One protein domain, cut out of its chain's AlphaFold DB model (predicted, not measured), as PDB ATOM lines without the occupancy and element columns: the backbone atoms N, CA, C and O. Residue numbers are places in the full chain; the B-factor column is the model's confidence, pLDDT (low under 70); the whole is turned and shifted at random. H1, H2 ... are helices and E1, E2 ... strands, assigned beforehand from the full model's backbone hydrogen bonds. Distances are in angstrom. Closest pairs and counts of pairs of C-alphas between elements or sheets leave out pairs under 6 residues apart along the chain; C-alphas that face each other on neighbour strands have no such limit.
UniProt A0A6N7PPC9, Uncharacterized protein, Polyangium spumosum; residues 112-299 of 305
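What this domain is: This is residues 112 to 299 of the 305 residues of an uncharacterized protein of Polyangium spumosum (UniProt A0A6N7PPC9). A twisted sheet of seven strands curls round one long helix, H2, and has no named helix on its other face. At the E1 and E2 end of the sheet the shorter helices H1 and H3 pack on it and on each other, H4 packs on H3 and is not on the sheet, and residues 161 to 166 stick out as a free loop. The printed part has 188 residues with four named helices and seven named strands, in the order E1 H1 E2 E3 H2 H3 H4 E4 E5 E6 E7; the class is mixed, helices and strands. The sheet runs E1 E2 E3 E5 E6 E7 E4, all antiparallel. The whole is compact, with a radius of gyration of the C-alphas of 16.9 A and spans of 54 by 40 by 28 A.

How they stand to each other: Edge strand E1, residues 112 to 115, is the neighbour of E2, residues 135 to 140, with N 113 and O 137 2.9 A apart. H1, residues 117 to 123, is on the sheet; the C-alphas of Ala 117 and Arg 135 in E2 are the closest, 5.4 A. E2 forms a hairpin with E3, residues 146 to 152 (N 137 to O 148, 2.8 A). H2, residues 172 to 198, only just touches H1, with 3 pairs of C-alphas within 8 A. H3, residues 204 to 218, touches H2 at a steep tilt of 55 degrees, opposite ways, closest at the C-alphas of Gln 193 and Leu 206, 6.7 A. H1, H2 and H3 make two layers with the sheet, helices on one face. H4, residues 229 to 237, is not on the sheet; it touches H3, about perpendicular at 86 degrees, with the C-alphas of Ala 209 and Glu 229 closest at 6.9 A. E4, residues 245 to 253, E5, residues 262 to 272, E6, residues 276 to 285, and E7, residues 288 to 298, form a Greek key, in which E5 E6 E7 are a meander, each strand the antiparallel neighbour of the one before, and E4 pairs with E7 (N 250 to O 294, 2.8 A). Within hydrogen-bond range are N 147 of E3 and O 267 of E5 at 2.9 A, N 266 of E5 and O 282 of E6 at 2.8 A, and N 279 of E6 and O 295 of E7 at 2.8 A. In H1, H2, H3 and H4 every O i to N i+4 pair is within hydrogen-bond range.

Where its parts are: E1 begins at C-alpha 112 (43.732, -10.704, 22.258). H2 is 39.0 A long, from C-alpha 172 (41.906, 11.679, 38.954), and H3 21.6 A. E5 is 29.7 A, E6 28.9 A and E7 29.2 A long; E7 ends at C-alpha 298 (41.888, 16.140, 17.794). E4 bends by 82 degrees at residue 248.

The domain as a whole: The C-alphas farthest apart are those of Thr 166 and Gly 200, 56.0 A. The printed part has no cut. The links H1 to E2 and E3 to H2 are long. Residues 162 to 165 and 239 to 248 have pLDDT under 70.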
ATOM      1  N   ALA A 112      42.622 -10.842  21.324       91.44
ATOM      2  CA  ALA A 112      43.732 -10.704  22.258       91.44
ATOM      3  C   ALA A 112      44.993 -10.239  21.517       91.44
ATOM      4  O   ALA A 112      45.445 -10.879  20.560       91.44
ATOM      5  N   LEU A 113      45.575  -9.135  21.975       93.62
ATOM      6  CA  LEU A 113      46.736  -8.485  21.379       93.62
ATOM      7  C   LEU A 113      47.663  -7.985  22.499       93.62
ATOM      8  O   LEU A 113      47.703  -6.783  22.761       93.62
ATOM      9  N   PRO A 114      48.374  -8.898  23.188       94.06
ATOM     10  CA  PRO A 114      49.250  -8.534  24.292       94.06
ATOM     11  C   PRO A 114      50.525  -7.871  23.756       94.06
ATOM     12  O   PRO A 114      51.473  -8.560  23.396       94.06
ATOM     13  N   LEU A 115      50.557  -6.538  23.704       96.62
ATOM     14  CA  LEU A 115      51.727  -5.754  23.283       96.62
ATOM     15  C   LEU A 115      52.290  -4.994  24.478       96.62
ATOM     16  O   LEU A 115      51.544  -4.358  25.222       96.62
ATOM     17  N   GLY A 116      53.602  -5.066  24.670       95.56
ATOM     18  CA  GLY A 116      54.279  -4.535  25.844       95.56
ATOM     19  C   GLY A 116      54.664  -3.065  25.725       95.56
ATOM     20  O   GLY A 116      54.392  -2.384  24.733       95.56
ATOM     21  N   ALA A 117      55.374  -2.594  26.750       94.62
ATOM     22  CA  ALA A 117      55.783  -1.200  26.882       94.62
ATOM     23  C   ALA A 117      56.651  -0.702  25.715       94.62
ATOM     24  O   ALA A 117      56.567   0.469  25.362       94.62
ATOM     25  N   ALA A 118      57.450  -1.573  25.086       94.19
ATOM     26  CA  ALA A 118      58.279  -1.199  23.940       94.19
ATOM     27  C   ALA A 118      57.428  -0.710  22.756       94.19
ATOM     28  O   ALA A 118      57.720   0.329  22.170       94.19
ATOM     29  N   VAL A 119      56.317  -1.397  22.470       95.56
ATOM     30  CA  VAL A 119      55.368  -0.966  21.437       95.56
ATOM     31  C   VAL A 119      54.631   0.300  21.861       95.56
ATOM     32  O   VAL A 119      54.455   1.208  21.055       95.56
ATOM     33  N   VAL A 120      54.236   0.418  23.131       95.44
ATOM     34  CA  VAL A 120      53.588   1.646  23.614       95.44
ATOM     35  C   VAL A 120      54.515   2.861  23.458       95.44
ATOM     36  O   VAL A 120      54.073   3.902  22.982       95.44
ATOM     37  N   LEU A 121      55.800   2.722  23.792       93.88
ATOM     38  CA  LEU A 121      56.825   3.764  23.640       93.88
ATOM     39  C   LEU A 121      57.120   4.120  22.180       93.88
ATOM     40  O   LEU A 121      57.463   5.270  21.893       93.88
ATOM     41  N   LEU A 122      57.004   3.140  21.279       92.94
ATOM     42  CA  LEU A 122      57.114   3.349  19.839       92.94
ATOM     43  C   LEU A 122      55.964   4.227  19.330       92.94
ATOM     44  O   LEU A 122      56.188   5.161  18.565       92.94
ATOM     45  N   LEU A 123      54.736   3.945  19.772       92.88
ATOM     46  CA  LEU A 123      53.537   4.613  19.266       92.88
ATOM     47  C   LEU A 123      53.282   5.975  19.933       92.88
ATOM     48  O   LEU A 123      52.896   6.932  19.262       92.88
ATOM     49  N   LEU A 124      53.498   6.094  21.245       92.50
ATOM     50  CA  LEU A 124      53.209   7.314  22.001       92.50
ATOM     51  C   LEU A 124      54.450   8.202  22.201       92.50
ATOM     52  O   LEU A 124      55.531   7.688  22.491       92.50
ATOM     53  N   PRO A 125      54.306   9.545  22.151       90.31
ATOM     54  CA  PRO A 125      55.386  10.479  22.486       90.31
ATOM     55  C   PRO A 125      55.691  10.558  23.979       90.31
ATOM     56  O   PRO A 125      56.786  10.970  24.363       90.31
ATOM     57  N   GLN A 126      54.719  10.241  24.836       91.88
ATOM     58  CA  GLN A 126      54.863  10.386  26.277       91.88
ATOM     59  C   GLN A 126      56.003   9.507  26.804       91.88
ATOM     60  O   GLN A 126      56.258   8.398  26.329       91.88
ATOM     61  N   ARG A 127      56.712  10.027  27.804       93.00
ATOM     62  CA  ARG A 127      57.827   9.356  28.476       93.00
ATOM     63  C   ARG A 127      57.622   9.416  29.988       93.00
ATOM     64  O   ARG A 127      56.860  10.270  30.461       93.00
ATOM     65  N   PRO A 128      58.288   8.539  30.759       92.38
ATOM     66  CA  PRO A 128      58.288   8.644  32.210       92.38
ATOM     67  C   PRO A 128      58.635  10.073  32.668       92.38
ATOM     68  O   PRO A 128      59.540  10.688  32.099       92.38
ATOM     69  N   PRO A 129      57.924  10.625  33.667       92.44
ATOM     70  CA  PRO A 129      56.936   9.955  34.519       92.44
ATOM     71  C   PRO A 129      55.482   9.990  34.004       92.44
ATOM     72  O   PRO A 129      54.607   9.458  34.673       92.44
ATOM     73  N   LEU A 130      55.189  10.604  32.851       94.25
ATOM     74  CA  LEU A 130      53.818  10.804  32.344       94.25
ATOM     75  C   LEU A 130      53.394   9.798  31.259       94.25
ATOM     76  O   LEU A 130      52.430  10.045  30.541       94.25
ATOM     77  N   LEU A 131      54.077   8.662  31.140       95.25
ATOM     78  CA  LEU A 131      53.582   7.522  30.370       95.25
ATOM     79  C   LEU A 131      52.655   6.702  31.273       95.25
ATOM     80  O   LEU A 131      53.107   6.152  32.272       95.25
ATOM     81  N   LEU A 132      51.361   6.674  30.957       97.06
ATOM     82  CA  LEU A 132      50.305   6.144  31.826       97.06
ATOM     83  C   LEU A 132      49.525   4.996  31.173       97.06
ATOM     84  O   LEU A 132      48.370   4.745  31.521       97.06
ATOM     85  N   VAL A 133      50.169   4.302  30.242       97.75
ATOM     86  CA  VAL A 133      49.727   3.038  29.655       97.75
ATOM     87  C   VAL A 133      50.950   2.130  29.593       97.75
ATOM     88  O   VAL A 133      51.962   2.515  29.013       97.75
ATOM     89  N   ASP A 134      50.863   0.936  30.174       97.38
ATOM     90  CA  ASP A 134      51.998   0.005  30.231       97.38
ATOM     91  C   ASP A 134      51.969  -0.993  29.074       97.38
ATOM     92  O   ASP A 134      53.012  -1.417  28.576       97.38
ATOM     93  N   ARG A 135      50.766  -1.413  28.671       97.56
ATOM     94  CA  ARG A 135      50.554  -2.432  27.639       97.56
ATOM     95  C   ARG A 135      49.195  -2.303  26.965       97.56
ATOM     96  O   ARG A 135      48.248  -1.786  27.558       97.56
ATOM     97  N   ILE A 136      49.099  -2.860  25.764       98.44
ATOM     98  CA  ILE A 136      47.840  -3.132  25.062       98.44
ATOM     99  C   ILE A 136      47.489  -4.599  25.330       98.44
ATOM    100  O   ILE A 136      48.365  -5.459  25.293       98.44
ATOM    101  N   GLU A 137      46.232  -4.884  25.653       97.62
ATOM    102  CA  GLU A 137      45.758  -6.237  25.974       97.62
ATOM    103  C   GLU A 137      44.946  -6.840  24.831       97.62
ATOM    104  O   GLU A 137      45.045  -8.038  24.552       97.62
ATOM    105  N   ALA A 138      44.145  -6.018  24.155       97.88
ATOM    106  CA  ALA A 138      43.283  -6.467  23.077       97.88
ATOM    107  C   ALA A 138      42.922  -5.314  22.140       97.88
ATOM    108  O   ALA A 138      42.873  -4.149  22.541       97.88
ATOM    109  N   TYR A 139      42.644  -5.647  20.887       97.75
ATOM    110  CA  TYR A 139      42.208  -4.687  19.885       97.75
ATOM    111  C   TYR A 139      41.166  -5.326  18.973       97.75
ATOM    112  O   TYR A 139      41.296  -6.478  18.566       97.75
ATOM    113  N   SER A 140      40.134  -4.563  18.634       96.00
ATOM    114  CA  SER A 140      39.163  -4.928  17.613       96.00
ATOM    115  C   SER A 140      38.930  -3.754  16.691       96.00
ATOM    116  O   SER A 140      38.773  -2.621  17.142       96.00
ATOM    117  N   ARG A 141      38.880  -4.024  15.391       93.38
ATOM    118  CA  ARG A 141      38.651  -2.993  14.380       93.38
ATOM    119  C   ARG A 141      37.167  -2.742  14.113       93.38
ATOM    120  O   ARG A 141      36.768  -1.610  13.864       93.38
ATOM    121  N   ALA A 142      36.352  -3.791  14.142       89.75
ATOM    122  CA  ALA A 142      34.955  -3.764  13.724       89.75
ATOM    123  C   ALA A 142      34.078  -4.534  14.727       89.75
ATOM    124  O   ALA A 142      34.563  -5.460  15.372       89.75
ATOM    125  N   PRO A 143      32.782  -4.194  14.871       88.12
ATOM    126  CA  PRO A 143      32.035  -3.152  14.155       88.12
ATOM    127  C   PRO A 143      32.352  -1.723  14.620       88.12
ATOM    128  O   PRO A 143      31.993  -0.765  13.941       88.12
ATOM    129  N   ARG A 144      33.016  -1.567  15.770       92.44
ATOM    130  CA  ARG A 144      33.535  -0.286  16.256       92.44
ATOM    131  C   ARG A 144      34.964  -0.480  16.749       92.44
ATOM    132  O   ARG A 144      35.157  -1.366  17.587       92.44
ATOM    133  N   PRO A 145      35.927   0.338  16.292       96.69
ATOM    134  CA  PRO A 145      37.290   0.247  16.778       96.69
ATOM    135  C   PRO A 145      37.329   0.367  18.301       96.69
ATOM    136  O   PRO A 145      36.816   1.336  18.863       96.69
ATOM    137  N   THR A 146      37.894  -0.642  18.950       98.19
ATOM    138  CA  THR A 146      37.949  -0.787  20.405       98.19
ATOM    139  C   THR A 146      39.340  -1.254  20.796       98.19
ATOM    140  O   THR A 146      39.869  -2.188  20.194       98.19
ATOM    141  N   LEU A 147      39.940  -0.612  21.792       98.12
ATOM    142  CA  LEU A 147      41.254  -0.964  22.317       98.12
ATOM    143  C   LEU A 147      41.169  -1.137  23.829       98.12
ATOM    144  O   LEU A 147      40.621  -0.281  24.528       98.12
ATOM    145  N   HIS A 148      41.733  -2.241  24.306       98.44
ATOM    146  CA  HIS A 148      41.931  -2.509  25.718       98.44
ATOM    147  C   HIS A 148      43.405  -2.334  26.048       98.44
ATOM    148  O   HIS A 148      44.273  -2.890  25.371       98.44
ATOM    149  N   ALA A 149      43.686  -1.573  27.091       98.44
ATOM    150  CA  ALA A 149      45.031  -1.323  27.577       98.44
ATOM    151  C   ALA A 149      45.054  -1.408  29.097       98.44
ATOM    152  O   ALA A 149      44.014  -1.329  29.745       98.44
ATOM    153  N   ALA A 150      46.239  -1.534  29.680       98.31
ATOM    154  CA  ALA A 150      46.366  -1.599  31.124       98.31
ATOM    155  C   ALA A 150      47.508  -0.742  31.654       98.31
ATOM    156  O   ALA A 150      48.517  -0.524  30.977       98.31
ATOM    157  N   ARG A 151      47.338  -0.305  32.901       97.56
ATOM    158  CA  ARG A 151      48.365   0.344  33.711       97.56
ATOM    159  C   ARG A 151      48.365  -0.225  35.121       97.56
ATOM    160  O   ARG A 151      47.330  -0.232  35.786       97.56
ATOM    161  N   ALA A 152      49.525  -0.643  35.599       97.50
ATOM    162  CA  ALA A 152      49.760  -0.928  37.002       97.50
ATOM    163  C   ALA A 152      50.029   0.376  37.763       97.50
ATOM    164  O   ALA A 152      50.781   1.236  37.308       97.50
ATOM    165  N   VAL A 153      49.416   0.518  38.935       96.56
ATOM    166  CA  VAL A 153      49.641   1.655  39.828       96.56
ATOM    167  C   VAL A 153      50.581   1.215  40.938       96.56
ATOM    168  O   VAL A 153      50.278   0.282  41.682       96.56
ATOM    169  N   SER A 154      51.719   1.884  41.081       94.50
ATOM    170  CA  SER A 154      52.735   1.547  42.077       94.50
ATOM    171  C   SER A 154      52.936   2.676  43.073       94.50
ATOM    172  O   SER A 154      52.973   3.846  42.710       94.50
ATOM    173  N   VAL A 155      53.150   2.322  44.344       92.62
ATOM    174  CA  VAL A 155      53.497   3.297  45.392       92.62
ATOM    175  C   VAL A 155      54.850   3.966  45.120       92.62
ATOM    176  O   VAL A 155      55.103   5.059  45.607       92.62
ATOM    177  N   ASN A 156      55.694   3.338  44.295       92.50
ATOM    178  CA  ASN A 156      57.001   3.864  43.901       92.50
ATOM    179  C   ASN A 156      56.917   4.937  42.800       92.50
ATOM    180  O   ASN A 156      57.952   5.439  42.360       92.50
ATOM    181  N   GLU A 157      55.723   5.283  42.314       91.44
ATOM    182  CA  GLU A 157      55.569   6.372  41.351       91.44
ATOM    183  C   GLU A 157      55.829   7.740  42.011       91.44
ATOM    184  O   GLU A 157      55.423   7.973  43.153       91.44
ATOM    185  N   PRO A 158      56.427   8.708  41.288       89.50
ATOM    186  CA  PRO A 158      56.780  10.021  41.842       89.50
ATOM    187  C   PRO A 158      55.565  10.846  42.297       89.50
ATOM    188  O   PRO A 158      55.712  11.845  42.999       89.50
ATOM    189  N   PHE A 159      54.358  10.431  41.909       84.81
ATOM    190  CA  PHE A 159      53.097  11.048  42.299       84.81
ATOM    191  C   PHE A 159      52.618  10.648  43.696       84.81
ATOM    192  O   PHE A 159      51.588  11.168  44.106       84.81
ATOM    193  N   PHE A 160      53.314   9.743  44.397       86.00
ATOM    194  CA  PHE A 160      52.976   9.265  45.744       86.00
ATOM    195  C   PHE A 160      54.006   9.705  46.808       86.00
ATOM    196  O   PHE A 160      54.410   8.920  47.662       86.00
ATOM    197  N   SER A 161      54.450  10.969  46.771       74.19
ATOM    198  CA  SER A 161      55.381  11.526  47.768       74.19
ATOM    199  C   SER A 161      54.799  11.574  49.195       74.19
ATOM    200  O   SER A 161      53.586  11.609  49.400       74.19
ATOM    201  N   ALA A 162      55.683  11.623  50.200       61.25
ATOM    202  CA  ALA A 162      55.331  11.569  51.626       61.25
ATOM    203  C   ALA A 162      54.459  12.737  52.136       61.25
ATOM    204  O   ALA A 162      53.904  12.649  53.227       61.25
ATOM    205  N   GLU A 163      54.321  13.821  51.367       68.25
ATOM    206  CA  GLU A 163      53.447  14.956  51.706       68.25
ATOM    207  C   GLU A 163      51.971  14.705  51.351       68.25
ATOM    208  O   GLU A 163      51.118  15.561  51.597       68.25
ATOM    209  N   LEU A 164      51.648  13.560  50.742       66.44
ATOM    210  CA  LEU A 164      50.297  13.273  50.278       66.44
ATOM    211  C   LEU A 164      49.394  12.694  51.370       66.44
ATOM    212  O   LEU A 164      49.868  12.054  52.310       66.44
ATOM    213  N   PRO A 165      48.068  12.888  51.233       67.00
ATOM    214  CA  PRO A 165      47.097  12.335  52.163       67.00
ATOM    215  C   PRO A 165      47.261  10.821  52.305       67.00
ATOM    216  O   PRO A 165      47.424  10.109  51.314       67.00
ATOM    217  N   THR A 166      47.168  10.329  53.538       78.38
ATOM    218  CA  THR A 166      47.027   8.903  53.822       78.38
ATOM    219  C   THR A 166      45.537   8.544  53.890       78.38
ATOM    220  O   THR A 166      44.767   9.245  54.552       78.38
ATOM    221  N   PRO A 167      45.090   7.464  53.224       84.50
ATOM    222  CA  PRO A 167      45.858   6.575  52.342       84.50
ATOM    223  C   PRO A 167      46.223   7.227  50.987       84.50
ATOM    224  O   PRO A 167      45.466   8.071  50.508       84.50
ATOM    225  N   PRO A 168      47.337   6.813  50.342       90.00
ATOM    226  CA  PRO A 168      47.743   7.342  49.041       90.00
ATOM    227  C   PRO A 168      46.702   7.003  47.968       90.00
ATOM    228  O   PRO A 168      46.333   5.845  47.792       90.00
ATOM    229  N   VAL A 169      46.241   8.015  47.234       92.12
ATOM    230  CA  VAL A 169      45.204   7.895  46.197       92.12
ATOM    231  C   VAL A 169      45.741   8.440  44.884       92.12
ATOM    232  O   VAL A 169      46.264   9.554  44.851       92.12
ATOM    233  N   LEU A 170      45.576   7.691  43.790       93.75
ATOM    234  CA  LEU A 170      45.970   8.149  42.461       93.75
ATOM    235  C   LEU A 170      45.121   9.374  42.065       93.75
ATOM    236  O   LEU A 170      43.885   9.294  42.050       93.75
ATOM    237  N   PRO A 171      45.740  10.513  41.712       93.00
ATOM    238  CA  PRO A 171      45.005  11.687  41.264       93.00
ATOM    239  C   PRO A 171      44.126  11.398  40.040       93.00
ATOM    240  O   PRO A 171      44.581  10.830  39.048       93.00
ATOM    241  N   ARG A 172      42.872  11.870  40.060       93.75
ATOM    242  CA  ARG A 172      41.906  11.679  38.954       93.75
ATOM    243  C   ARG A 172      42.417  12.194  37.606       93.75
ATOM    244  O   ARG A 172      42.106  11.609  36.577       93.75
ATOM    245  N   ALA A 173      43.227  13.253  37.617       93.00
ATOM    246  CA  ALA A 173      43.865  13.783  36.415       93.00
ATOM    247  C   ALA A 173      44.815  12.771  35.746       93.00
ATOM    248  O   ALA A 173      44.893  12.740  34.526       93.00
ATOM    249  N   LEU A 174      45.482  11.898  36.513       95.00
ATOM    250  CA  LEU A 174      46.334  10.842  35.953       95.00
ATOM    251  C   LEU A 174      45.515   9.668  35.402       95.00
ATOM    252  O   LEU A 174      45.937   9.021  34.450       95.00
ATOM    253  N   VAL A 175      44.333   9.403  35.971       96.19
ATOM    254  CA  VAL A 175      43.379   8.452  35.378       96.19
ATOM    255  C   VAL A 175      42.866   8.996  34.042       96.19
ATOM    256  O   VAL A 175      42.858   8.262  33.059       96.19
ATOM    257  N   LEU A 176      42.499  10.283  33.987       95.38
ATOM    258  CA  LEU A 176      42.104  10.971  32.752       95.38
ATOM    259  C   LEU A 176      43.199  10.907  31.681       95.38
ATOM    260  O   LEU A 176      42.913  10.545  30.548       95.38
ATOM    261  N   GLU A 177      44.436  11.240  32.042       95.25
ATOM    262  CA  GLU A 177      45.566  11.219  31.109       95.25
ATOM    263  C   GLU A 177      45.826   9.803  30.566       95.25
ATOM    264  O   GLU A 177      46.024   9.637  29.366       95.25
ATOM    265  N   GLY A 178      45.722   8.762  31.402       96.56
ATOM    266  CA  GLY A 178      45.792   7.371  30.935       96.56
ATOM    267  C   GLY A 178      44.690   7.016  29.927       96.56
ATOM    268  O   GLY A 178      44.968   6.393  28.904       96.56
ATOM    269  N   ILE A 179      43.454   7.485  30.150       97.00
ATOM    270  CA  ILE A 179      42.346   7.322  29.191       97.00
ATOM    271  C   ILE A 179      42.666   8.018  27.860       97.00
ATOM    272  O   ILE A 179      42.439   7.448  26.794       97.00
ATOM    273  N   VAL A 180      43.193   9.245  27.912       95.81
ATOM    274  CA  VAL A 180      43.577  10.018  26.720       95.81
ATOM    275  C   VAL A 180      44.676   9.300  25.936       95.81
ATOM    276  O   VAL A 180      44.583   9.200  24.714       95.81
ATOM    277  N   GLN A 181      45.678   8.740  26.615       96.12
ATOM    278  CA  GLN A 181      46.745   7.965  25.978       96.12
ATOM    279  C   GLN A 181      46.226   6.673  25.339       96.12
ATOM    280  O   GLN A 181      46.570   6.386  24.194       96.12
ATOM    281  N   ALA A 182      45.347   5.932  26.021       97.38
ATOM    282  CA  ALA A 182      44.704   4.744  25.456       97.38
ATOM    283  C   ALA A 182      43.851   5.084  24.218       97.38
ATOM    284  O   ALA A 182      43.889   4.377  23.210       97.38
ATOM    285  N   ALA A 183      43.133   6.208  24.248       95.94
ATOM    286  CA  ALA A 183      42.400   6.711  23.093       95.94
ATOM    287  C   ALA A 183      43.332   7.131  21.945       95.94
ATOM    288  O   ALA A 183      43.026   6.862  20.787       95.94
ATOM    289  N   ASN A 184      44.484   7.738  22.242       94.62
ATOM    290  CA  ASN A 184      45.482   8.081  21.230       94.62
ATOM    291  C   ASN A 184      46.085   6.830  20.565       94.62
ATOM    292  O   ASN A 184      46.204   6.782  19.345       94.62
ATOM    293  N   LEU A 185      46.368   5.775  21.337       95.50
ATOM    294  CA  LEU A 185      46.764   4.476  20.776       95.50
ATOM    295  C   LEU A 185      45.713   3.957  19.785       95.50
ATOM    296  O   LEU A 185      46.055   3.575  18.669       95.50
ATOM    297  N   LEU A 186      44.428   4.008  20.151       96.06
ATOM    298  CA  LEU A 186      43.348   3.609  19.250       96.06
ATOM    299  C   LEU A 186      43.301   4.466  17.970       96.06
ATOM    300  O   LEU A 186      43.091   3.920  16.887       96.06
ATOM    301  N   GLN A 187      43.528   5.782  18.068       93.25
ATOM    302  CA  GLN A 187      43.609   6.664  16.896       93.25
ATOM    303  C   GLN A 187      44.713   6.251  15.936       93.25
ATOM    304  O   GLN A 187      44.461   6.158  14.738       93.25
ATOM    305  N   ILE A 188      45.905   5.971  16.463       93.06
ATOM    306  CA  ILE A 188      47.054   5.544  15.662       93.06
ATOM    307  C   ILE A 188      46.721   4.245  14.924       93.06
ATOM    308  O   ILE A 188      46.924   4.164  13.716       93.06
ATOM    309  N   PHE A 189      46.129   3.261  15.609       94.62
ATOM    310  CA  PHE A 189      45.713   2.005  14.975       94.62
ATOM    311  C   PHE A 189      44.748   2.248  13.812       94.62
ATOM    312  O   PHE A 189      44.959   1.746  12.710       94.62
ATOM    313  N   VAL A 190      43.701   3.043  14.041       93.75
ATOM    314  CA  VAL A 190      42.686   3.334  13.020       93.75
ATOM    315  C   VAL A 190      43.271   4.132  11.852       93.75
ATOM    316  O   VAL A 190      42.947   3.837  10.702       93.75
ATOM    317  N   ALA A 191      44.126   5.118  12.128       91.81
ATOM    318  CA  ALA A 191      44.756   5.958  11.114       91.81
ATOM    319  C   ALA A 191      45.696   5.143  10.217       91.81
ATOM    320  O   ALA A 191      45.511   5.136   9.004       91.81
ATOM    321  N   VAL A 192      46.615   4.368  10.804       92.81
ATOM    322  CA  VAL A 192      47.549   3.537  10.029       92.81
ATOM    323  C   VAL A 192      46.804   2.496   9.194       92.81
ATOM    324  O   VAL A 192      47.104   2.320   8.021       92.81
ATOM    325  N   GLN A 193      45.793   1.825   9.755       93.69
ATOM    326  CA  GLN A 193      45.008   0.851   8.991       93.69
ATOM    327  C   GLN A 193      44.248   1.475   7.825       93.69
ATOM    328  O   GLN A 193      44.146   0.859   6.768       93.69
ATOM    329  N   ARG A 194      43.716   2.685   8.011       91.69
ATOM    330  CA  ARG A 194      43.075   3.440   6.933       91.69
ATOM    331  C   ARG A 194      44.071   3.797   5.836       91.69
ATOM    332  O   ARG A 194      43.729   3.673   4.665       91.69
ATOM    333  N   ASP A 195      45.271   4.234   6.199       91.94
ATOM    334  CA  ASP A 195      46.279   4.585   5.201       91.94
ATOM    335  C   ASP A 195      46.771   3.343   4.447       91.94
ATOM    336  O   ASP A 195      46.894   3.396   3.227       91.94
ATOM    337  N   LEU A 196      46.949   2.207   5.139       93.50
ATOM    338  CA  LEU A 196      47.244   0.915   4.508       93.50
ATOM    339  C   LEU A 196      46.178   0.550   3.465       93.50
ATOM    340  O   LEU A 196      46.520   0.198   2.340       93.50
ATOM    341  N   GLU A 197      44.894   0.686   3.795       93.81
ATOM    342  CA  GLU A 197      43.815   0.449   2.828       93.81
ATOM    343  C   GLU A 197      43.849   1.426   1.653       93.81
ATOM    344  O   GLU A 197      43.628   1.016   0.514       93.81
ATOM    345  N   ALA A 198      44.147   2.703   1.906       92.19
ATOM    346  CA  ALA A 198      44.227   3.720   0.862       92.19
ATOM    347  C   ALA A 198      45.339   3.424  -0.158       92.19
ATOM    348  O   ALA A 198      45.172   3.726  -1.340       92.19
ATOM    349  N   ILE A 199      46.435   2.793   0.275       92.69
ATOM    350  CA  ILE A 199      47.526   2.335  -0.600       92.69
ATOM    351  C   ILE A 199      47.343   0.889  -1.100       92.69
ATOM    352  O   ILE A 199      48.250   0.330  -1.715       92.69
ATOM    353  N   GLY A 200      46.189   0.259  -0.844       93.56
ATOM    354  CA  GLY A 200      45.871  -1.097  -1.308       93.56
ATOM    355  C   GLY A 200      46.550  -2.236  -0.532       93.56
ATOM    356  O   GLY A 200      46.587  -3.367  -1.017       93.56
ATOM    357  N   ARG A 201      47.091  -1.965   0.660       94.38
ATOM    358  CA  ARG A 201      47.678  -2.957   1.578       94.38
ATOM    359  C   ARG A 201      46.625  -3.519   2.534       94.38
ATOM    360  O   ARG A 201      45.579  -2.916   2.776       94.38
ATOM    361  N   ASN A 202      46.913  -4.684   3.116       94.88
ATOM    362  CA  ASN A 202      46.019  -5.292   4.093       94.88
ATOM    363  C   ASN A 202      46.127  -4.559   5.449       94.88
ATOM    364  O   ASN A 202      47.210  -4.498   6.030       94.88
ATOM    365  N   PRO A 203      45.024  -4.055   6.026       93.44
ATOM    366  CA  PRO A 203      45.018  -3.402   7.342       93.44
ATOM    367  C   PRO A 203      45.465  -4.320   8.497       93.44
ATOM    368  O   PRO A 203      45.868  -3.838   9.559       93.44
ATOM    369  N   ALA A 204      45.395  -5.644   8.326       93.44
ATOM    370  CA  ALA A 204      45.909  -6.603   9.303       93.44
ATOM    371  C   ALA A 204      47.450  -6.623   9.374       93.44
ATOM    372  O   ALA A 204      48.006  -7.086  10.378       93.44
ATOM    373  N   ASP A 205      48.142  -6.079   8.365       94.44
ATOM    374  CA  ASP A 205      49.606  -6.002   8.334       94.44
ATOM    375  C   ASP A 205      50.140  -5.191   9.521       94.44
ATOM    376  O   ASP A 205      51.161  -5.560  10.094       94.44
ATOM    377  N   LEU A 206      49.416  -4.153   9.969       95.19
ATOM    378  CA  LEU A 206      49.780  -3.383  11.163       95.19
ATOM    379  C   LEU A 206      49.881  -4.273  12.406       95.19
ATOM    380  O   LEU A 206      50.868  -4.228  13.134       95.19
ATOM    381  N   VAL A 207      48.849  -5.079  12.668       95.19
ATOM    382  CA  VAL A 207      48.812  -5.947  13.856       95.19
ATOM    383  C   VAL A 207      49.947  -6.967  13.794       95.19
ATOM    384  O   VAL A 207      50.570  -7.260  14.813       95.19
ATOM    385  N   THR A 208      50.242  -7.468  12.596       95.19
ATOM    386  CA  THR A 208      51.354  -8.391  12.353       95.19
ATOM    387  C   THR A 208      52.702  -7.719  12.623       95.19
ATOM    388  O   THR A 208      53.511  -8.268  13.368       95.19
ATOM    389  N   ALA A 209      52.914  -6.505  12.106       95.50
ATOM    390  CA  ALA A 209      54.127  -5.718  12.316       95.50
ATOM    391  C   ALA A 209      54.369  -5.415  13.803       95.50
ATOM    392  O   ALA A 209      55.469  -5.620  14.311       95.50
ATOM    393  N   LEU A 210      53.331  -4.989  14.532       96.12
ATOM    394  CA  LEU A 210      53.437  -4.677  15.960       96.12
ATOM    395  C   LEU A 210      53.716  -5.921  16.813       96.12
ATOM    396  O   LEU A 210      54.514  -5.847  17.746       96.12
ATOM    397  N   ARG A 211      53.097  -7.070  16.496       95.56
ATOM    398  CA  ARG A 211      53.411  -8.348  17.162       95.56
ATOM    399  C   ARG A 211      54.858  -8.753  16.916       95.56
ATOM    400  O   ARG A 211      55.552  -9.105  17.861       95.56
ATOM    401  N   ASN A 212      55.305  -8.677  15.664       95.12
ATOM    402  CA  ASN A 212      56.678  -8.994  15.299       95.12
ATOM    403  C   ASN A 212      57.679  -8.102  16.053       95.12
ATOM    404  O   ASN A 212      58.644  -8.606  16.624       95.12
ATOM    405  N   ALA A 213      57.403  -6.797  16.144       93.81
ATOM    406  CA  ALA A 213      58.210  -5.860  16.920       93.81
ATOM    407  C   ALA A 213      58.275  -6.228  18.408       93.81
ATOM    408  O   ALA A 213      59.362  -6.276  18.975       93.81
ATOM    409  N   ASP A 214      57.130  -6.504  19.046       95.06
ATOM    410  CA  ASP A 214      57.074  -6.846  20.475       95.06
ATOM    411  C   ASP A 214      57.866  -8.122  20.794       95.06
ATOM    412  O   ASP A 214      58.662  -8.130  21.732       95.06
ATOM    413  N   VAL A 215      57.711  -9.165  19.972       92.81
ATOM    414  CA  VAL A 215      58.472 -10.423  20.081       92.81
ATOM    415  C   VAL A 215      59.971 -10.157  19.926       92.81
ATOM    416  O   VAL A 215      60.766 -10.644  20.729       92.81
ATOM    417  N   GLY A 216      60.356  -9.328  18.949       90.00
ATOM    418  CA  GLY A 216      61.741  -8.900  18.754       90.00
ATOM    419  C   GLY A 216      62.310  -8.165  19.970       90.00
ATOM    420  O   GLY A 216      63.391  -8.504  20.442       90.00
ATOM    421  N   TYR A 217      61.564  -7.214  20.541       92.19
ATOM    422  CA  TYR A 217      61.980  -6.490  21.748       92.19
ATOM    423  C   TYR A 217      62.102  -7.387  22.984       92.19
ATOM    424  O   TYR A 217      62.921  -7.108  23.859       92.19
ATOM    425  N   ARG A 218      61.305  -8.456  23.068       90.38
ATOM    426  CA  ARG A 218      61.364  -9.437  24.162       90.38
ATOM    427  C   ARG A 218      62.337 -10.583  23.917       90.38
ATOM    428  O   ARG A 218      62.529 -11.393  24.820       90.38
ATOM    429  N   LEU A 219      62.957 -10.639  22.737       89.75
ATOM    430  CA  LEU A 219      63.829 -11.736  22.312       89.75
ATOM    431  C   LEU A 219      63.116 -13.102  22.376       89.75
ATOM    432  O   LEU A 219      63.727 -14.123  22.696       89.75
ATOM    433  N   GLU A 220      61.812 -13.119  22.095       89.12
ATOM    434  CA  GLU A 220      61.004 -14.336  22.085       89.12
ATOM    435  C   GLU A 220      61.157 -15.091  20.744       89.12
ATOM    436  O   GLU A 220      61.364 -14.478  19.690       89.12
ATOM    437  N   PRO A 221      61.057 -16.436  20.736       87.94
ATOM    438  CA  PRO A 221      61.033 -17.205  19.494       87.94
ATOM    439  C   PRO A 221      59.872 -16.781  18.582       87.94
ATOM    440  O   PRO A 221      58.772 -16.503  19.052       87.94
ATOM    441  N   GLY A 222      60.098 -16.794  17.266       87.12
ATOM    442  CA  GLY A 222      59.088 -16.400  16.272       87.12
ATOM    443  C   GLY A 222      59.239 -14.974  15.738       87.12
ATOM    444  O   GLY A 222      58.436 -14.562  14.905       87.12
ATOM    445  N   PHE A 223      60.274 -14.241  16.164       89.81
ATOM    446  CA  PHE A 223      60.673 -12.987  15.529       89.81
ATOM    447  C   PHE A 223      61.076 -13.214  14.063       89.81
ATOM    448  O   PHE A 223      61.919 -14.062  13.761       89.81
ATOM    449  N   ALA A 224      60.494 -12.429  13.162       89.75
ATOM    450  CA  ALA A 224      60.762 -12.440  11.731       89.75
ATOM    451  C   ALA A 224      61.304 -11.070  11.292       89.75
ATOM    452  O   ALA A 224      60.540 -10.135  11.047       89.75
ATOM    453  N   ALA A 225      62.629 -10.942  11.187       84.94
ATOM    454  CA  ALA A 225      63.276  -9.706  10.737       84.94
ATOM    455  C   ALA A 225      62.740  -9.246   9.367       84.94
ATOM    456  O   ALA A 225      62.463 -10.068   8.491       84.94
ATOM    457  N   GLY A 226      62.570  -7.935   9.187       83.88
ATOM    458  CA  GLY A 226      62.011  -7.336   7.971       83.88
ATOM    459  C   GLY A 226      60.479  -7.345   7.874       83.88
ATOM    460  O   GLY A 226      59.919  -6.528   7.142       83.88
ATOM    461  N   LEU A 227      59.763  -8.207   8.608       88.50
ATOM    462  CA  LEU A 227      58.300  -8.267   8.518       88.50
ATOM    463  C   LEU A 227      57.654  -7.039   9.174       88.50
ATOM    464  O   LEU A 227      57.616  -6.914  10.401       88.50
ATOM    465  N   GLY A 228      57.102  -6.156   8.340       87.75
ATOM    466  CA  GLY A 228      56.415  -4.943   8.777       87.75
ATOM    467  C   GLY A 228      57.346  -3.810   9.211       87.75
ATOM    468  O   GLY A 228      56.859  -2.806   9.723       87.75
ATOM    469  N   GLU A 229      58.664  -3.941   9.014       89.88
ATOM    470  CA  GLU A 229      59.629  -2.877   9.330       89.88
ATOM    471  C   GLU A 229      59.361  -1.598   8.530       89.88
ATOM    472  O   GLU A 229      59.558  -0.508   9.057       89.88
ATOM    473  N   ASP A 230      58.836  -1.716   7.307       91.06
ATOM    474  CA  ASP A 230      58.370  -0.593   6.489       91.06
ATOM    475  C   ASP A 230      57.268   0.208   7.198       91.06
ATOM    476  O   ASP A 230      57.345   1.433   7.293       91.06
ATOM    477  N   ILE A 231      56.278  -0.488   7.764       90.88
ATOM    478  CA  ILE A 231      55.168   0.120   8.509       90.88
ATOM    479  C   ILE A 231      55.690   0.787   9.787       90.88
ATOM    480  O   ILE A 231      55.327   1.922  10.088       90.88
ATOM    481  N   LEU A 232      56.558   0.106  10.541       91.06
ATOM    482  CA  LEU A 232      57.114   0.637  11.791       91.06
ATOM    483  C   LEU A 232      58.026   1.845  11.547       91.06
ATOM    484  O   LEU A 232      57.974   2.822  12.302       91.06
ATOM    485  N   ALA A 233      58.833   1.798  10.486       88.50
ATOM    486  CA  ALA A 233      59.676   2.904  10.064       88.50
ATOM    487  C   ALA A 233      58.818   4.105   9.669       88.50
ATOM    488  O   ALA A 233      59.077   5.203  10.148       88.50
ATOM    489  N   ALA A 234      57.755   3.898   8.890       86.75
ATOM    490  CA  ALA A 234      56.838   4.965   8.505       86.75
ATOM    491  C   ALA A 234      56.136   5.603   9.715       86.75
ATOM    492  O   ALA A 234      56.115   6.827   9.823       86.75
ATOM    493  N   ILE A 235      55.658   4.805  10.679       87.44
ATOM    494  CA  ILE A 235      55.091   5.320  11.941       87.44
ATOM    495  C   ILE A 235      56.120   6.168  12.699       87.44
ATOM    496  O   ILE A 235      55.803   7.244  13.201       87.44
ATOM    497  N   THR A 236      57.366   5.698  12.768       86.31
ATOM    498  CA  THR A 236      58.446   6.404  13.470       86.31
ATOM    499  C   THR A 236      58.836   7.698  12.747       86.31
ATOM    500  O   THR A 236      59.064   8.722  13.390       86.31
ATOM    501  N   MET A 237      58.885   7.672  11.412       83.44
ATOM    502  CA  MET A 237      59.262   8.801  10.556       83.44
ATOM    503  C   MET A 237      58.199   9.893  10.493       83.44
ATOM    504  O   MET A 237      58.551  11.070  10.516       83.44
ATOM    505  N   ALA A 238      56.916   9.522  10.461       78.38
ATOM    506  CA  ALA A 238      55.804  10.466  10.578       78.38
ATOM    507  C   ALA A 238      55.870  11.269  11.890       78.38
ATOM    508  O   ALA A 238      55.285  12.348  12.016       78.38
ATOM    509  N   GLY A 239      56.624  10.753  12.866       68.94
ATOM    510  CA  GLY A 239      56.736  11.309  14.192       68.94
ATOM    511  C   GLY A 239      55.443  11.121  14.973       68.94
ATOM    512  O   GLY A 239      54.424  10.626  14.494       68.94
ATOM    513  N   HIS A 240      55.476  11.527  16.234       67.69
ATOM    514  CA  HIS A 240      54.297  11.418  17.073       67.69
ATOM    515  C   HIS A 240      53.271  12.485  16.682       67.69
ATOM    516  O   HIS A 240      53.458  13.674  16.970       67.69
ATOM    517  N   THR A 241      52.164  12.069  16.062       58.44
ATOM    518  CA  THR A 241      51.046  12.978  15.808       58.44
ATOM    519  C   THR A 241      50.513  13.499  17.140       58.44
ATOM    520  O   THR A 241      50.181  12.738  18.053       58.44
ATOM    521  N   ARG A 242      50.458  14.827  17.283       57.31
ATOM    522  CA  ARG A 242      50.010  15.488  18.514       57.31
ATOM    523  C   ARG A 242      48.485  15.427  18.611       57.31
ATOM    524  O   ARG A 242      47.804  16.407  18.324       57.31
ATOM    525  N   ALA A 243      47.939  14.290  19.032       62.38
ATOM    526  CA  ALA A 243      46.548  14.228  19.464       62.38
ATOM    527  C   ALA A 243      46.418  14.942  20.819       62.38
ATOM    528  O   ALA A 243      46.842  14.433  21.857       62.38
ATOM    529  N   GLY A 244      45.864  16.153  20.805       62.25
ATOM    530  CA  GLY A 244      45.488  16.873  22.018       62.25
ATOM    531  C   GLY A 244      44.083  16.484  22.466       62.25
ATOM    532  O   GLY A 244      43.180  16.334  21.637       62.25
ATOM    533  N   ALA A 245      43.871  16.361  23.777       62.75
ATOM    534  CA  ALA A 245      42.519  16.323  24.312       62.75
ATOM    535  C   ALA A 245      41.848  17.682  24.103       62.75
ATOM    536  O   ALA A 245      42.309  18.707  24.605       62.75
ATOM    537  N   LEU A 246      40.747  17.688  23.356       62.50
ATOM    538  CA  LEU A 246      39.918  18.871  23.194       62.50
ATOM    539  C   LEU A 246      38.996  18.942  24.413       62.50
ATOM    540  O   LEU A 246      38.396  17.941  24.797       62.50
ATOM    541  N   GLY A 247      38.909  20.115  25.046       58.16
ATOM    542  CA  GLY A 247      38.385  20.332  26.409       58.16
ATOM    543  C   GLY A 247      36.953  19.864  26.737       58.16
ATOM    544  O   GLY A 247      36.475  20.123  27.838       58.16
ATOM    545  N   ALA A 248      36.259  19.161  25.843       58.72
ATOM    546  CA  ALA A 248      34.984  18.498  26.093       58.72
ATOM    547  C   ALA A 248      35.193  17.018  26.475       58.72
ATOM    548  O   ALA A 248      35.024  16.113  25.654       58.72
ATOM    549  N   SER A 249      35.545  16.775  27.743       71.75
ATOM    550  CA  SER A 249      35.553  15.436  28.350       71.75
ATOM    551  C   SER A 249      34.451  15.330  29.405       71.75
ATOM    552  O   SER A 249      34.496  15.995  30.437       71.75
ATOM    553  N   GLN A 250      33.445  14.496  29.150       86.75
ATOM    554  CA  GLN A 250      32.333  14.211  30.060       86.75
ATOM    555  C   GLN A 250      32.590  12.897  30.806       86.75
ATOM    556  O   GLN A 250      31.844  11.927  30.671       86.75
ATOM    557  N   LEU A 251      33.677  12.857  31.579       91.00
ATOM    558  CA  LEU A 251      34.067  11.691  32.370       91.00
ATOM    559  C   LEU A 251      33.531  11.785  33.800       91.00
ATOM    560  O   LEU A 251      33.657  12.807  34.475       91.00
ATOM    561  N   ARG A 252      32.946  10.687  34.277       95.00
ATOM    562  CA  ARG A 252      32.505  10.512  35.661       95.00
ATOM    563  C   ARG A 252      33.490   9.606  36.387       95.00
ATOM    564  O   ARG A 252      33.656   8.455  36.001       95.00
ATOM    565  N   PHE A 253      34.088  10.113  37.461       96.06
ATOM    566  CA  PHE A 253      34.945   9.336  38.359       96.06
ATOM    567  C   PHE A 253      34.099   8.791  39.503       96.06
ATOM    568  O   PHE A 253      33.581   9.558  40.315       96.06
ATOM    569  N   LEU A 254      33.934   7.473  39.534       95.75
ATOM    570  CA  LEU A 254      33.036   6.781  40.456       95.75
ATOM    571  C   LEU A 254      33.754   6.320  41.725       95.75
ATOM    572  O   LEU A 254      33.145   6.278  42.790       95.75
ATOM    573  N   ARG A 255      35.037   5.955  41.612       95.88
ATOM    574  CA  ARG A 255      35.823   5.353  42.695       95.88
ATOM    575  C   ARG A 255      37.233   5.939  42.745       95.88
ATOM    576  O   ARG A 255      37.710   6.531  41.777       95.88
ATOM    577  N   HIS A 256      37.873   5.793  43.899       95.06
ATOM    578  CA  HIS A 256      39.300   6.057  44.053       95.06
ATOM    579  C   HIS A 256      40.113   4.854  43.574       95.06
ATOM    580  O   HIS A 256      39.623   3.727  43.605       95.06
ATOM    581  N   VAL A 257      41.338   5.126  43.138       96.25
ATOM    582  CA  VAL A 257      42.318   4.129  42.703       96.25
ATOM    583  C   VAL A 257      43.510   4.236  43.642       96.25
ATOM    584  O   VAL A 257      43.937   5.351  43.961       96.25
ATOM    585  N   PHE A 258      44.025   3.100  44.089       95.19
ATOM    586  CA  PHE A 258      45.090   3.016  45.080       95.19
ATOM    587  C   PHE A 258      46.339   2.350  44.487       95.19
ATOM    588  O   PHE A 258      46.246   1.592  43.520       95.19
ATOM    589  N   PRO A 259      47.530   2.600  45.057       95.25
ATOM    590  CA  PRO A 259      48.704   1.789  44.762       95.25
ATOM    591  C   PRO A 259      48.438   0.289  44.939       95.25
ATOM    592  O   PRO A 259      47.808  -0.127  45.910       95.25
ATOM    593  N   GLY A 260      48.939  -0.520  44.006       95.69
ATOM    594  CA  GLY A 260      48.677  -1.958  43.908       95.69
ATOM    595  C   GLY A 260      47.481  -2.321  43.020       95.69
ATOM    596  O   GLY A 260      47.291  -3.500  42.717       95.69
ATOM    597  N   ASP A 261      46.687  -1.341  42.583       97.81
ATOM    598  CA  ASP A 261      45.635  -1.562  41.597       97.81
ATOM    599  C   ASP A 261      46.202  -1.666  40.174       97.81
ATOM    600  O   ASP A 261      47.245  -1.102  39.840       97.81
ATOM    601  N   VAL A 262      45.466  -2.368  39.312       98.25
ATOM    602  CA  VAL A 262      45.683  -2.365  37.864       98.25
ATOM    603  C   VAL A 262      44.457  -1.742  37.224       98.25
ATOM    604  O   VAL A 262      43.348  -2.257  37.372       98.25
ATOM    605  N   LEU A 263      44.667  -0.624  36.540       98.31
ATOM    606  CA  LEU A 263      43.666   0.026  35.712       98.31
ATOM    607  C   LEU A 263      43.589  -0.718  34.385       98.31
ATOM    608  O   LEU A 263      44.593  -0.814  33.683       98.31
ATOM    609  N   SER A 264      42.407  -1.216  34.045       98.38
ATOM    610  CA  SER A 264      42.080  -1.674  32.698       98.38
ATOM    611  C   SER A 264      41.303  -0.565  32.001       98.38
ATOM    612  O   SER A 264      40.268  -0.127  32.501       98.38
ATOM    613  N   TYR A 265      41.839  -0.064  30.895       98.31
ATOM    614  CA  TYR A 265      41.208   0.921  30.030       98.31
ATOM    615  C   TYR A 265      40.519   0.187  28.890       98.31
ATOM    616  O   TYR A 265      41.172  -0.553  28.163       98.31
ATOM    617  N   GLU A 266      39.240   0.458  28.674       98.19
ATOM    618  CA  GLU A 266      38.548   0.127  27.439       98.19
ATOM    619  C   GLU A 266      38.133   1.421  26.752       98.19
ATOM    620  O   GLU A 266      37.380   2.223  27.308       98.19
ATOM    621  N   VAL A 267      38.623   1.635  25.533       97.69
ATOM    622  CA  VAL A 267      38.295   2.818  24.739       97.69
ATOM    623  C   VAL A 267      37.694   2.395  23.413       97.69
ATOM    624  O   VAL A 267      38.241   1.541  22.719       97.69
ATOM    625  N   ARG A 268      36.578   3.024  23.046       97.62
ATOM    626  CA  ARG A 268      35.827   2.758  21.818       97.62
ATOM    627  C   ARG A 268      35.687   4.032  21.004       97.62
ATOM    628  O   ARG A 268      35.261   5.058  21.531       97.62
ATOM    629  N   LEU A 269      35.986   3.967  19.712       95.88
ATOM    630  CA  LEU A 269      35.729   5.064  18.784       95.88
ATOM    631  C   LEU A 269      34.238   5.076  18.420       95.88
ATOM    632  O   LEU A 269      33.712   4.119  17.850       95.88
ATOM    633  N   ILE A 270      33.541   6.159  18.767       94.56
ATOM    634  CA  ILE A 270      32.089   6.287  18.577       94.56
ATOM    635  C   ILE A 270      31.756   7.051  17.302       94.56
ATOM    636  O   ILE A 270      30.806   6.707  16.597       94.56
ATOM    637  N   ARG A 271      32.505   8.118  17.027       91.25
ATOM    638  CA  ARG A 271      32.247   9.010  15.900       91.25
ATOM    639  C   ARG A 271      33.535   9.660  15.433       91.25
ATOM    640  O   ARG A 271      34.300  10.184  16.239       91.25
ATOM    641  N   GLU A 272      33.693   9.716  14.119       89.06
ATOM    642  CA  GLU A 272      34.737  10.488  13.461       89.06
ATOM    643  C   GLU A 272      34.146  11.734  12.806       89.06
ATOM    644  O   GLU A 272      33.205  11.650  12.018       89.06
ATOM    645  N   GLY A 273      34.680  12.898  13.162       86.69
ATOM    646  CA  GLY A 273      34.458  14.154  12.458       86.69
ATOM    647  C   GLY A 273      35.588  14.473  11.476       86.69
ATOM    648  O   GLY A 273      36.473  13.649  11.211       86.69
ATOM    649  N   ALA A 274      35.551  15.700  10.949       84.88
ATOM    650  CA  ALA A 274      36.617  16.242  10.110       84.88
ATOM    651  C   ALA A 274      37.925  16.364  10.909       84.88
ATOM    652  O   ALA A 274      38.880  15.671  10.579       84.88
ATOM    653  N   ASP A 275      37.893  17.110  12.021       87.00
ATOM    654  CA  ASP A 275      39.086  17.438  12.825       87.00
ATOM    655  C   ASP A 275      39.062  16.838  14.238       87.00
ATOM    656  O   ASP A 275      40.023  16.952  14.995       87.00
ATOM    657  N   VAL A 276      37.946  16.215  14.627       90.62
ATOM    658  CA  VAL A 276      37.707  15.728  15.992       90.62
ATOM    659  C   VAL A 276      37.180  14.307  15.955       90.62
ATOM    660  O   VAL A 276      36.291  13.986  15.164       90.62
ATOM    661  N   GLN A 277      37.680  13.465  16.850       92.25
ATOM    662  CA  GLN A 277      37.171  12.121  17.087       92.25
ATOM    663  C   GLN A 277      36.617  12.006  18.506       92.25
ATOM    664  O   GLN A 277      37.173  12.556  19.458       92.25
ATOM    665  N   HIS A 278      35.495  11.300  18.637       94.06
ATOM    666  CA  HIS A 278      34.813  11.092  19.908       94.06
ATOM    667  C   HIS A 278      34.937   9.641  20.349       94.06
ATOM    668  O   HIS A 278      34.604   8.719  19.595       94.06
ATOM    669  N   PHE A 279      35.335   9.466  21.601       95.81
ATOM    670  CA  PHE A 279      35.551   8.173  22.221       95.81
ATOM    671  C   PHE A 279      34.639   8.003  23.425       95.81
ATOM    672  O   PHE A 279      34.370   8.954  24.162       95.81
ATOM    673  N   GLU A 280      34.195   6.776  23.630       96.94
ATOM    674  CA  GLU A 280      33.655   6.312  24.899       96.94
ATOM    675  C   GLU A 280      34.761   5.542  25.610       96.94
ATOM    676  O   GLU A 280      35.417   4.700  25.001       96.94
ATOM    677  N   ALA A 281      34.982   5.854  26.880       97.06
ATOM    678  CA  ALA A 281      35.976   5.192  27.700       97.06
ATOM    679  C   ALA A 281      35.340   4.655  28.976       97.06
ATOM    680  O   ALA A 281      34.552   5.344  29.632       97.06
ATOM    681  N   GLU A 282      35.741   3.448  29.339       98.00
ATOM    682  CA  GLU A 282      35.474   2.822  30.620       98.00
ATOM    683  C   GLU A 282      36.805   2.388  31.234       98.00
ATOM    684  O   GLU A 282      37.706   1.924  30.540       98.00
ATOM    685  N   VAL A 283      36.959   2.611  32.534       98.38
ATOM    686  CA  VAL A 283      38.141   2.200  33.284       98.38
ATOM    687  C   VAL A 283      37.694   1.352  34.446       98.38
ATOM    688  O   VAL A 283      36.852   1.791  35.233       98.38
ATOM    689  N   GLU A 284      38.299   0.186  34.596       98.25
ATOM    690  CA  GLU A 284      37.991  -0.756  35.658       98.25
ATOM    691  C   GLU A 284      39.209  -1.075  36.517       98.25
ATOM    692  O   GLU A 284      40.350  -1.078  36.058       98.25
ATOM    693  N   VAL A 285      38.943  -1.390  37.781       97.94
ATOM    694  CA  VAL A 285      39.892  -2.027  38.695       97.94
ATOM    695  C   VAL A 285      39.183  -3.232  39.291       97.94
ATOM    696  O   VAL A 285      38.126  -3.082  39.906       97.94
ATOM    697  N   ARG A 286      39.744  -4.435  39.110       94.88
ATOM    698  CA  ARG A 286      39.172  -5.696  39.629       94.88
ATOM    699  C   ARG A 286      37.686  -5.883  39.255       94.88
ATOM    700  O   ARG A 286      36.877  -6.266  40.099       94.88
ATOM    701  N   GLY A 287      37.325  -5.558  38.011       93.62
ATOM    702  CA  GLY A 287      35.952  -5.650  37.494       93.62
ATOM    703  C   GLY A 287      34.983  -4.595  38.040       93.62
ATOM    704  O   GLY A 287      33.769  -4.748  37.925       93.62
ATOM    705  N   GLN A 288      35.483  -3.546  38.700       97.19
ATOM    706  CA  GLN A 288      34.672  -2.421  39.158       97.19
ATOM    707  C   GLN A 288      35.017  -1.154  38.380       97.19
ATOM    708  O   GLN A 288      36.151  -0.682  38.439       97.19
ATOM    709  N   THR A 289      34.017  -0.534  37.750       97.69
ATOM    710  CA  THR A 289      34.181   0.737  37.029       97.69
ATOM    711  C   THR A 289      34.674   1.858  37.956       97.69
ATOM    712  O   THR A 289      33.979   2.271  38.890       97.69
ATOM    713  N   VAL A 290      35.862   2.399  37.709       97.62
ATOM    714  CA  VAL A 290      36.437   3.525  38.460       97.62
ATOM    715  C   VAL A 290      36.200   4.862  37.766       97.62
ATOM    716  O   VAL A 290      35.972   5.871  38.440       97.62
ATOM    717  N   ALA A 291      36.174   4.870  36.434       97.31
ATOM    718  CA  ALA A 291      35.843   6.030  35.620       97.31
ATOM    719  C   ALA A 291      35.108   5.592  34.350       97.31
ATOM    720  O   ALA A 291      35.377   4.522  33.824       97.31
ATOM    721  N   GLN A 292      34.178   6.411  33.864       97.31
ATOM    722  CA  GLN A 292      33.488   6.153  32.598       97.31
ATOM    723  C   GLN A 292      32.936   7.436  31.980       97.31
ATOM    724  O   GLN A 292      32.571   8.371  32.703       97.31
ATOM    725  N   GLY A 293      32.822   7.481  30.655       95.75
ATOM    726  CA  GLY A 293      32.205   8.600  29.948       95.75
ATOM    727  C   GLY A 293      32.788   8.849  28.564       95.75
ATOM    728  O   GLY A 293      33.403   7.973  27.966       95.75
ATOM    729  N   MET A 294      32.572  10.060  28.055       94.88
ATOM    730  CA  MET A 294      33.008  10.451  26.714       94.88
ATOM    731  C   MET A 294      34.200  11.401  26.762       94.88
ATOM    732  O   MET A 294      34.241  12.305  27.600       94.88
ATOM    733  N   LEU A 295      35.118  11.255  25.810       93.50
ATOM    734  CA  LEU A 295      36.180  12.223  25.544       93.50
ATOM    735  C   LEU A 295      36.267  12.547  24.051       93.50
ATOM    736  O   LEU A 295      35.847  11.758  23.205       93.50
ATOM    737  N   SER A 296      36.814  13.718  23.736       93.00
ATOM    738  CA  SER A 296      37.033  14.157  22.359       93.00
ATOM    739  C   SER A 296      38.497  14.517  22.167       93.00
ATOM    740  O   SER A 296      39.047  15.294  22.948       93.00
ATOM    741  N   LEU A 297      39.119  13.965  21.134       91.88
ATOM    742  CA  LEU A 297      40.506  14.245  20.779       91.88
ATOM    743  C   LEU A 297      40.557  14.880  19.393       91.88
ATOM    744  O   LEU A 297      39.703  14.594  18.547       91.88
ATOM    745  N   SER A 298      41.555  15.729  19.157       89.75
ATOM    746  CA  SER A 298      41.888  16.140  17.794       89.75
ATOM    747  C   SER A 298      42.249  14.908  16.976       89.75
ATOM    748  O   SER A 298      42.982  14.040  17.455       89.75
ATOM    749  N   LYS A 299      41.723  14.843  15.758       86.50
ATOM    750  CA  LYS A 299      41.947  13.738  14.839       86.50
ATOM    751  C   LYS A 299      43.411  13.699  14.413       86.50
ATOM    752  O   LYS A 299      43.989  14.717  14.043       86.50
TER     753      LYS A 299